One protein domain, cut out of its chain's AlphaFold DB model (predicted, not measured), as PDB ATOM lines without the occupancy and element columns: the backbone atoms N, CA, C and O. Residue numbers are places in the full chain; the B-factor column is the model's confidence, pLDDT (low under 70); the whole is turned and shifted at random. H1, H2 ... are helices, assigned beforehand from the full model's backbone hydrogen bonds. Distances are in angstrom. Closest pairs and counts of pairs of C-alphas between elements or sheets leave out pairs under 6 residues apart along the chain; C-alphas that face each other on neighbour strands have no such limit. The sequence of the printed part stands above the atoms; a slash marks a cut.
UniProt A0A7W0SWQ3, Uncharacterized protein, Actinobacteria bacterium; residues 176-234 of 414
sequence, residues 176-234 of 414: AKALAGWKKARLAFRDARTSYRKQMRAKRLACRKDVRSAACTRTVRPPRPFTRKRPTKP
ATOM      1  N   ALA A 176     182.421 167.145 188.920       96.81
ATOM      2  CA  ALA A 176     181.071 167.691 188.786       96.81
ATOM      3  C   ALA A 176     180.464 168.055 190.154       96.81
ATOM      4  O   ALA A 176     179.959 169.169 190.327       96.81
ATOM      5  N   LYS A 177     180.597 167.170 191.152       97.50
ATOM      6  CA  LYS A 177     180.151 167.403 192.535       97.50
ATOM      7  C   LYS A 177     180.881 168.586 193.172       97.50
ATOM      8  O   LYS A 177     180.239 169.473 193.742       97.50
ATOM      9  N   ALA A 178     182.206 168.646 193.031       96.88
ATOM     10  CA  ALA A 178     183.007 169.758 193.537       96.88
ATOM     11  C   ALA A 178     182.598 171.092 192.889       96.88
ATOM     12  O   ALA A 178     182.423 172.101 193.579       96.88
ATOM     13  N   LEU A 179     182.389 171.105 191.568       97.81
ATOM     14  CA  LEU A 179     181.983 172.295 190.825       97.81
ATOM     15  C   LEU A 179     180.572 172.756 191.212       97.81
ATOM     16  O   LEU A 179     180.356 173.958 191.374       97.81
ATOM     17  N   ALA A 180     179.626 171.832 191.397       97.75
ATOM     18  CA  ALA A 180     178.278 172.142 191.872       97.75
ATOM     19  C   ALA A 180     178.306 172.763 193.279       97.75
ATOM     20  O   ALA A 180     177.695 173.812 193.507       97.75
ATOM     21  N   GLY A 181     179.087 172.187 194.200       97.75
ATOM     22  CA  GLY A 181     179.292 172.739 195.541       97.75
ATOM     23  C   GLY A 181     179.928 174.134 195.518       97.75
ATOM     24  O   GLY A 181     179.489 175.036 196.236       97.75
ATOM     25  N   TRP A 182     180.916 174.349 194.643       98.06
ATOM     26  CA  TRP A 182     181.523 175.663 194.440       98.06
ATOM     27  C   TRP A 182     180.520 176.682 193.882       98.06
ATOM     28  O   TRP A 182     180.424 177.787 194.418       98.06
ATOM     29  N   LYS A 183     179.723 176.314 192.866       98.06
ATOM     30  CA  LYS A 183     178.669 177.172 192.292       98.06
ATOM     31  C   LYS A 183     177.628 177.560 193.348       98.06
ATOM     32  O   LYS A 183     177.309 178.742 193.462       98.06
ATOM     33  N   LYS A 184     177.166 176.606 194.168       97.88
ATOM     34  CA  LYS A 184     176.225 176.860 195.275       97.88
ATOM     35  C   LYS A 184     176.808 177.839 196.298       97.88
ATOM     36  O   LYS A 184     176.150 178.808 196.664       97.88
ATOM     37  N   ALA A 185     178.064 177.647 196.708       97.06
ATOM     38  CA  ALA A 185     178.738 178.559 197.635       97.06
ATOM     39  C   ALA A 185     178.948 179.963 197.031       97.06
ATOM     40  O   ALA A 185     178.790 180.971 197.721       97.06
ATOM     41  N   ARG A 186     179.277 180.040 195.735       97.56
ATOM     42  CA  ARG A 186     179.448 181.299 195.000       97.56
ATOM     43  C   ARG A 186     178.135 182.079 194.910       97.56
ATOM     44  O   ARG A 186     178.155 183.299 195.084       97.56
ATOM     45  N   LEU A 187     177.025 181.380 194.660       97.31
ATOM     46  CA  LEU A 187     175.671 181.935 194.635       97.31
ATOM     47  C   LEU A 187     175.263 182.454 196.020       97.31
ATOM     48  O   LEU A 187     174.933 183.627 196.143       97.31
ATOM     49  N   ALA A 188     175.425 181.647 197.073       96.62
ATOM     50  CA  ALA A 188     175.125 182.064 198.444       96.62
ATOM     51  C   ALA A 188     175.918 183.315 198.869       96.62
ATOM     52  O   ALA A 188     175.366 184.237 199.467       96.62
ATOM     53  N   PHE A 189     177.205 183.401 198.509       97.19
ATOM     54  CA  PHE A 189     177.999 184.608 198.749       97.19
ATOM     55  C   PHE A 189     177.470 185.826 197.972       97.19
ATOM     56  O   PHE A 189     177.434 186.936 198.511       97.19
ATOM     57  N   ARG A 190     177.051 185.641 196.711       97.00
ATOM     58  CA  ARG A 190     176.437 186.707 195.904       97.00
ATOM     59  C   ARG A 190     175.161 187.218 196.571       97.00
ATOM     60  O   ARG A 190     175.009 188.429 196.718       97.00
ATOM     61  N   ASP A 191     174.299 186.315 197.019       97.25
ATOM     62  CA  ASP A 191     173.016 186.660 197.628       97.25
ATOM     63  C   ASP A 191     173.218 187.336 198.994       97.25
ATOM     64  O   ASP A 191     172.604 188.371 199.268       97.25
ATOM     65  N   ALA A 192     174.177 186.865 199.799       96.31
ATOM     66  CA  ALA A 192     174.581 187.520 201.043       96.31
ATOM     67  C   ALA A 192     175.113 188.944 200.805       96.31
ATOM     68  O   ALA A 192     174.767 189.873 201.536       96.31
ATOM     69  N   ARG A 193     175.909 189.157 199.749       96.94
ATOM     70  CA  ARG A 193     176.406 190.488 199.364       96.94
ATOM     71  C   ARG A 193     175.277 191.405 198.888       96.94
ATOM     72  O   ARG A 193     175.291 192.595 199.210       96.94
ATOM     73  N   THR A 194     174.303 190.878 198.150       96.81
ATOM     74  CA  THR A 194     173.104 191.621 197.732       96.81
ATOM     75  C   THR A 194     172.248 192.010 198.937       96.81
ATOM     76  O   THR A 194     171.883 193.180 199.072       96.81
ATOM     77  N   SER A 195     171.999 191.076 199.860       96.12
ATOM     78  CA  SER A 195     171.269 191.333 201.107       96.12
ATOM     79  C   SER A 195     171.976 192.383 201.967       96.12
ATOM     80  O   SER A 195     171.355 193.369 202.364       96.12
ATOM     81  N   TYR A 196     173.295 192.258 202.156       96.31
ATOM     82  CA  TYR A 196     174.110 193.251 202.860       96.31
ATOM     83  C   TYR A 196     173.961 194.653 202.251       96.31
ATOM     84  O   TYR A 196     173.683 195.616 202.964       96.31
ATOM     85  N   ARG A 197     174.060 194.783 200.920       96.00
ATOM     86  CA  ARG A 197     173.865 196.064 200.217       96.00
ATOM     87  C   ARG A 197     172.464 196.641 200.434       96.00
ATOM     88  O   ARG A 197     172.342 197.842 200.677       96.00
ATOM     89  N   LYS A 198     171.420 195.806 200.383       95.94
ATOM     90  CA  LYS A 198     170.031 196.225 200.634       95.94
ATOM     91  C   LYS A 198     169.855 196.725 202.070       95.94
ATOM     92  O   LYS A 198     169.304 197.804 202.268       95.94
ATOM     93  N   GLN A 199     170.385 195.997 203.054       94.19
ATOM     94  CA  GLN A 199     170.340 196.385 204.468       94.19
ATOM     95  C   GLN A 199     171.102 197.688 204.731       94.19
ATOM     96  O   GLN A 199     170.585 198.565 205.420       94.19
ATOM     97  N   MET A 200     172.285 197.856 204.135       94.94
ATOM     98  CA  MET A 200     173.061 199.093 204.243       94.94
ATOM     99  C   MET A 200     172.346 200.285 203.596       94.94
ATOM    100  O   MET A 200     172.348 201.375 204.166       94.94
ATOM    101  N   ARG A 201     171.686 200.097 202.442       94.12
ATOM    102  CA  ARG A 201     170.869 201.145 201.803       94.12
ATOM    103  C   ARG A 201     169.675 201.535 202.674       94.12
ATOM    104  O   ARG A 201     169.444 202.724 202.868       94.12
ATOM    105  N   ALA A 202     168.951 200.555 203.216       91.38
ATOM    106  CA  ALA A 202     167.821 200.798 204.110       91.38
ATOM    107  C   ALA A 202     168.258 201.530 205.389       91.38
ATOM    108  O   ALA A 202     167.639 202.522 205.762       91.38
ATOM    109  N   LYS A 203     169.375 201.108 206.001       92.31
ATOM    110  CA  LYS A 203     169.983 201.791 207.151       92.31
ATOM    111  C   LYS A 203     170.304 203.254 206.829       92.31
ATOM    112  O   LYS A 203     169.893 204.138 207.568       92.31
ATOM    113  N   ARG A 204     170.986 203.518 205.707       92.50
ATOM    114  CA  ARG A 204     171.310 204.889 205.266       92.50
ATOM    115  C   ARG A 204     170.057 205.746 205.072       92.50
ATOM    116  O   ARG A 204     170.048 206.899 205.485       92.50
ATOM    117  N   LEU A 205     169.010 205.190 204.459       93.00
ATOM    118  CA  LEU A 205     167.761 205.915 204.224       93.00
ATOM    119  C   LEU A 205     167.025 206.238 205.532       93.00
ATOM    120  O   LEU A 205     166.534 207.352 205.676       93.00
ATOM    121  N   ALA A 206     166.979 205.297 206.481       89.62
ATOM    122  CA  ALA A 206     166.386 205.517 207.799       89.62
ATOM    123  C   ALA A 206     167.121 206.625 208.568       89.62
ATOM    124  O   ALA A 206     166.483 207.564 209.027       89.62
ATOM    125  N   CYS A 207     168.457 206.589 208.592       89.50
ATOM    126  CA  CYS A 207     169.260 207.619 209.257       89.50
ATOM    127  C   CYS A 207     169.150 209.001 208.634       89.50
ATOM    128  O   CYS A 207     169.289 209.997 209.331       89.50
ATOM    129  N   ARG A 208     168.906 209.071 207.322       92.12
ATOM    130  CA  ARG A 208     168.659 210.346 206.649       92.12
ATOM    131  C   ARG A 208     167.324 210.965 207.068       92.12
ATOM    132  O   ARG A 208     167.219 212.183 207.068       92.12
ATOM    133  N   LYS A 209     166.314 210.141 207.369       92.06
ATOM    134  CA  LYS A 209     164.990 210.605 207.815       92.06
ATOM    135  C   LYS A 209     164.981 210.967 209.298       92.06
ATOM    136  O   LYS A 209     164.429 211.995 209.655       92.06
ATOM    137  N   ASP A 210     165.584 210.124 210.129       90.25
ATOM    138  CA  ASP A 210     165.727 210.347 211.564       90.25
ATOM    139  C   ASP A 210     167.071 209.790 212.050       90.25
ATOM    140  O   ASP A 210     167.298 208.573 212.117       90.25
ATOM    141  N   VAL A 211     167.963 210.715 212.402       84.88
ATOM    142  CA  VAL A 211     169.320 210.423 212.878       84.88
ATOM    143  C   VAL A 211     169.339 209.718 214.236       84.88
ATOM    144  O   VAL A 211     170.334 209.071 214.556       84.88
ATOM    145  N   ARG A 212     168.254 209.797 215.020       86.44
ATOM    146  CA  ARG A 212     168.120 209.122 216.323       86.44
ATOM    147  C   ARG A 212     167.491 207.732 216.212       86.44
ATOM    148  O   ARG A 212     167.408 207.024 217.214       86.44
ATOM    149  N   SER A 213     167.088 207.304 215.012       85.94
ATOM    150  CA  SER A 213     166.457 205.998 214.824       85.94
ATOM    151  C   SER A 213     167.389 204.841 215.212       85.94
ATOM    152  O   SER A 213     168.584 204.826 214.898       85.94
ATOM    153  N   ALA A 214     166.823 203.791 215.816       83.94
ATOM    154  CA  ALA A 214     167.558 202.580 216.209       83.94
ATOM    155  C   ALA A 214     168.280 201.886 215.029       83.94
ATOM    156  O   ALA A 214     169.224 201.114 215.207       83.94
ATOM    157  N   ALA A 215     167.875 202.177 213.787       82.88
ATOM    158  CA  ALA A 215     168.553 201.693 212.591       82.88
ATOM    159  C   ALA A 215     169.989 202.235 212.459       82.88
ATOM    160  O   ALA A 215     170.838 201.534 211.902       82.88
ATOM    161  N   CYS A 216     170.282 203.435 212.975       83.06
ATOM    162  CA  CYS A 216     171.590 204.088 212.853       83.06
ATOM    163  C   CYS A 216     172.668 203.451 213.718       83.06
ATOM    164  O   CYS A 216     173.800 203.271 213.259       83.06
ATOM    165  N   THR A 217     172.294 202.996 214.908       84.81
ATOM    166  CA  THR A 217     173.184 202.296 215.839       84.81
ATOM    167  C   THR A 217     173.292 200.796 215.534       84.81
ATOM    168  O   THR A 217     174.262 200.152 215.929       84.81
ATOM    169  N   ARG A 218     172.373 200.222 214.738       86.75
ATOM    170  CA  ARG A 218     172.405 198.798 214.360       86.75
ATOM    171  C   ARG A 218     173.635 198.436 213.521       86.75
ATOM    172  O   ARG A 218     173.819 198.942 212.412       86.75
ATOM    173  N   THR A 219     174.447 197.496 213.994       88.25
ATOM    174  CA  THR A 219     175.597 196.978 213.234       88.25
ATOM    175  C   THR A 219     175.129 196.019 212.135       88.25
ATOM    176  O   THR A 219     174.442 195.040 212.412       88.25
ATOM    177  N   VAL A 220     175.524 196.272 210.884       91.31
ATOM    178  CA  VAL A 220     175.308 195.355 209.752       91.31
ATOM    179  C   VAL A 220     176.672 194.821 209.333       91.31
ATOM    180  O   VAL A 220     177.526 195.585 208.887       91.31
ATOM    181  N   ARG A 221     176.905 193.518 209.500       92.62
ATOM    182  CA  ARG A 221     178.203 192.904 209.188       92.62
ATOM    183  C   ARG A 221     178.281 192.518 207.704       92.62
ATOM    184  O   ARG A 221     177.331 191.919 207.197       92.62
ATOM    185  N   PRO A 222     179.384 192.825 206.996       93.06
ATOM    186  CA  PRO A 222     179.585 192.351 205.633       93.06
ATOM    187  C   PRO A 222     179.804 190.829 205.605       93.06
ATOM    188  O   PRO A 222     180.336 190.263 206.565       93.06
ATOM    189  N   PRO A 223     179.437 190.146 204.506       94.19
ATOM    190  CA  PRO A 223     179.799 188.746 204.332       94.19
ATOM    191  C   PRO A 223     181.324 188.598 204.236       94.19
ATOM    192  O   PRO A 223     181.998 189.438 203.635       94.19
ATOM    193  N   ARG A 224     181.867 187.504 204.789       94.38
ATOM    194  CA  ARG A 224     183.296 187.170 204.654       94.38
ATOM    195  C   ARG A 224     183.679 187.044 203.170       94.38
ATOM    196  O   ARG A 224     182.869 186.513 202.407       94.38
ATOM    197  N   PRO A 225     184.886 187.478 202.752       94.00
ATOM    198  CA  PRO A 225     185.341 187.333 201.372       94.00
ATOM    199  C   PRO A 225     185.234 185.891 200.865       94.00
ATOM    200  O   PRO A 225     185.512 184.937 201.591       94.00
ATOM    201  N   PHE A 226     184.844 185.728 199.601       95.00
ATOM    202  CA  PHE A 226     184.783 184.411 198.976       95.00
ATOM    203  C   PHE A 226     186.185 183.956 198.560       95.00
ATOM    204  O   PHE A 226     186.713 184.420 197.554       95.00
ATOM    205  N   THR A 227     186.771 183.038 199.325       95.44
ATOM    206  CA  THR A 227     188.147 182.545 199.127       95.44
ATOM    207  C   THR A 227     188.222 181.152 198.498       95.44
ATOM    208  O   THR A 227     189.311 180.660 198.207       95.44
ATOM    209  N   ARG A 228     187.081 180.485 198.265       95.19
ATOM    210  CA  ARG A 228     187.065 179.128 197.701       95.19
ATOM    211  C   ARG A 228     187.567 179.145 196.256       95.19
ATOM    212  O   ARG A 228     186.916 179.712 195.373       95.19
ATOM    213  N   LYS A 229     188.690 178.465 196.005       96.06
ATOM    214  CA  LYS A 229     189.212 178.246 194.651       96.06
ATOM    215  C   LYS A 229     188.220 177.420 193.835       96.06
ATOM    216  O   LYS A 229     187.591 176.495 194.349       96.06
ATOM    217  N   ARG A 230     188.056 177.784 192.564       96.38
ATOM    218  CA  ARG A 230     187.254 176.998 191.625       96.38
ATOM    219  C   ARG A 230     187.949 175.646 191.418       96.38
ATOM    220  O   ARG A 230     189.152 175.659 191.164       96.38
ATOM    221  N   PRO A 231     187.229 174.515 191.508       95.75
ATOM    222  CA  PRO A 231     187.800 173.214 191.184       95.75
ATOM    223  C   PRO A 231     188.390 173.219 189.773       95.75
ATOM    224  O   PRO A 231     187.765 173.728 188.836       95.75
ATOM    225  N   THR A 232     189.597 172.679 189.632       94.56
ATOM    226  CA  THR A 232     190.269 172.514 188.343       94.56
ATOM    227  C   THR A 232     189.647 171.344 187.594       94.56
ATOM    228  O   THR A 232     189.464 170.269 188.169       94.56
ATOM    229  N   LYS A 233     189.334 171.540 186.308       91.56
ATOM    230  CA  LYS A 233     188.840 170.454 185.458       91.56
ATOM    231  C   LYS A 233     189.944 169.397 185.325       91.56
ATOM    232  O   LYS A 233     191.062 169.779 184.981       91.56
ATOM    233  N   PRO A 234     189.667 168.107 185.584       91.75
ATOM    234  CA  PRO A 234     190.634 167.059 185.303       91.75
ATOM    235  C   PRO A 234     190.920 167.044 183.800       91.75
ATOM    236  O   PRO A 234     190.002 167.142 182.981       91.75
TER     237      PRO A 234
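Overview. This is residues 176 to 234 of the 414 residues of an uncharacterized protein of Actinobacteria bacterium (UniProt A0A7W0SWQ3). One long helix, H1, makes the length of the model, and past the turn that follows its last residue the printed part folds back along it as a long tail without named elements, residues 218 to 234. The short helix H2 sits in the turn and packs on residues 203 to 207 of H1, and the whole is a thin rod, a long helix with the returning tail of residues 218 to 234 beside it. The printed part has 59 residues with two named helices, H1 then H2, and no named strand; the class is all helix. The whole is extended, with a radius of gyration of the C-alphas of 16.9 A and spans of 57 by 13 by 11 A.

Along the chain. H1 holds residues 176 to 209 and measures 49.6 A from C-alpha 176 at (181.071, 167.691, 188.786) to C-alpha 209 at (164.990, 210.605, 207.815). H2 follows with residues 214 to 217, from Ala 214 to Thr 217. Residues 218 to 234 have no named element, and C-alpha 234 is at (190.634, 167.059, 185.303).

Arrangement. H1 and H2 touch, with residues 203 to 207 of H1 alone; their closest C-alphas, those of Cys 207 and Cys 216, are 5.6 A apart. A tight link of 4 residues joins them. In H1 every O i to N i+4 pair is within hydrogen-bond range, while H2, with 4 residues, is too short for such a pair.

Size, cuts and confidence. The two C-alphas farthest apart, those of Arg 212 and Pro 234, are 56.9 A apart, while the first and last printed C-alphas, those of Ala 176 and Pro 234, are 10.2 A apart. The printed part has no cut. The mean pLDDT of the printed part is 93.5, and no printed residue is under 70.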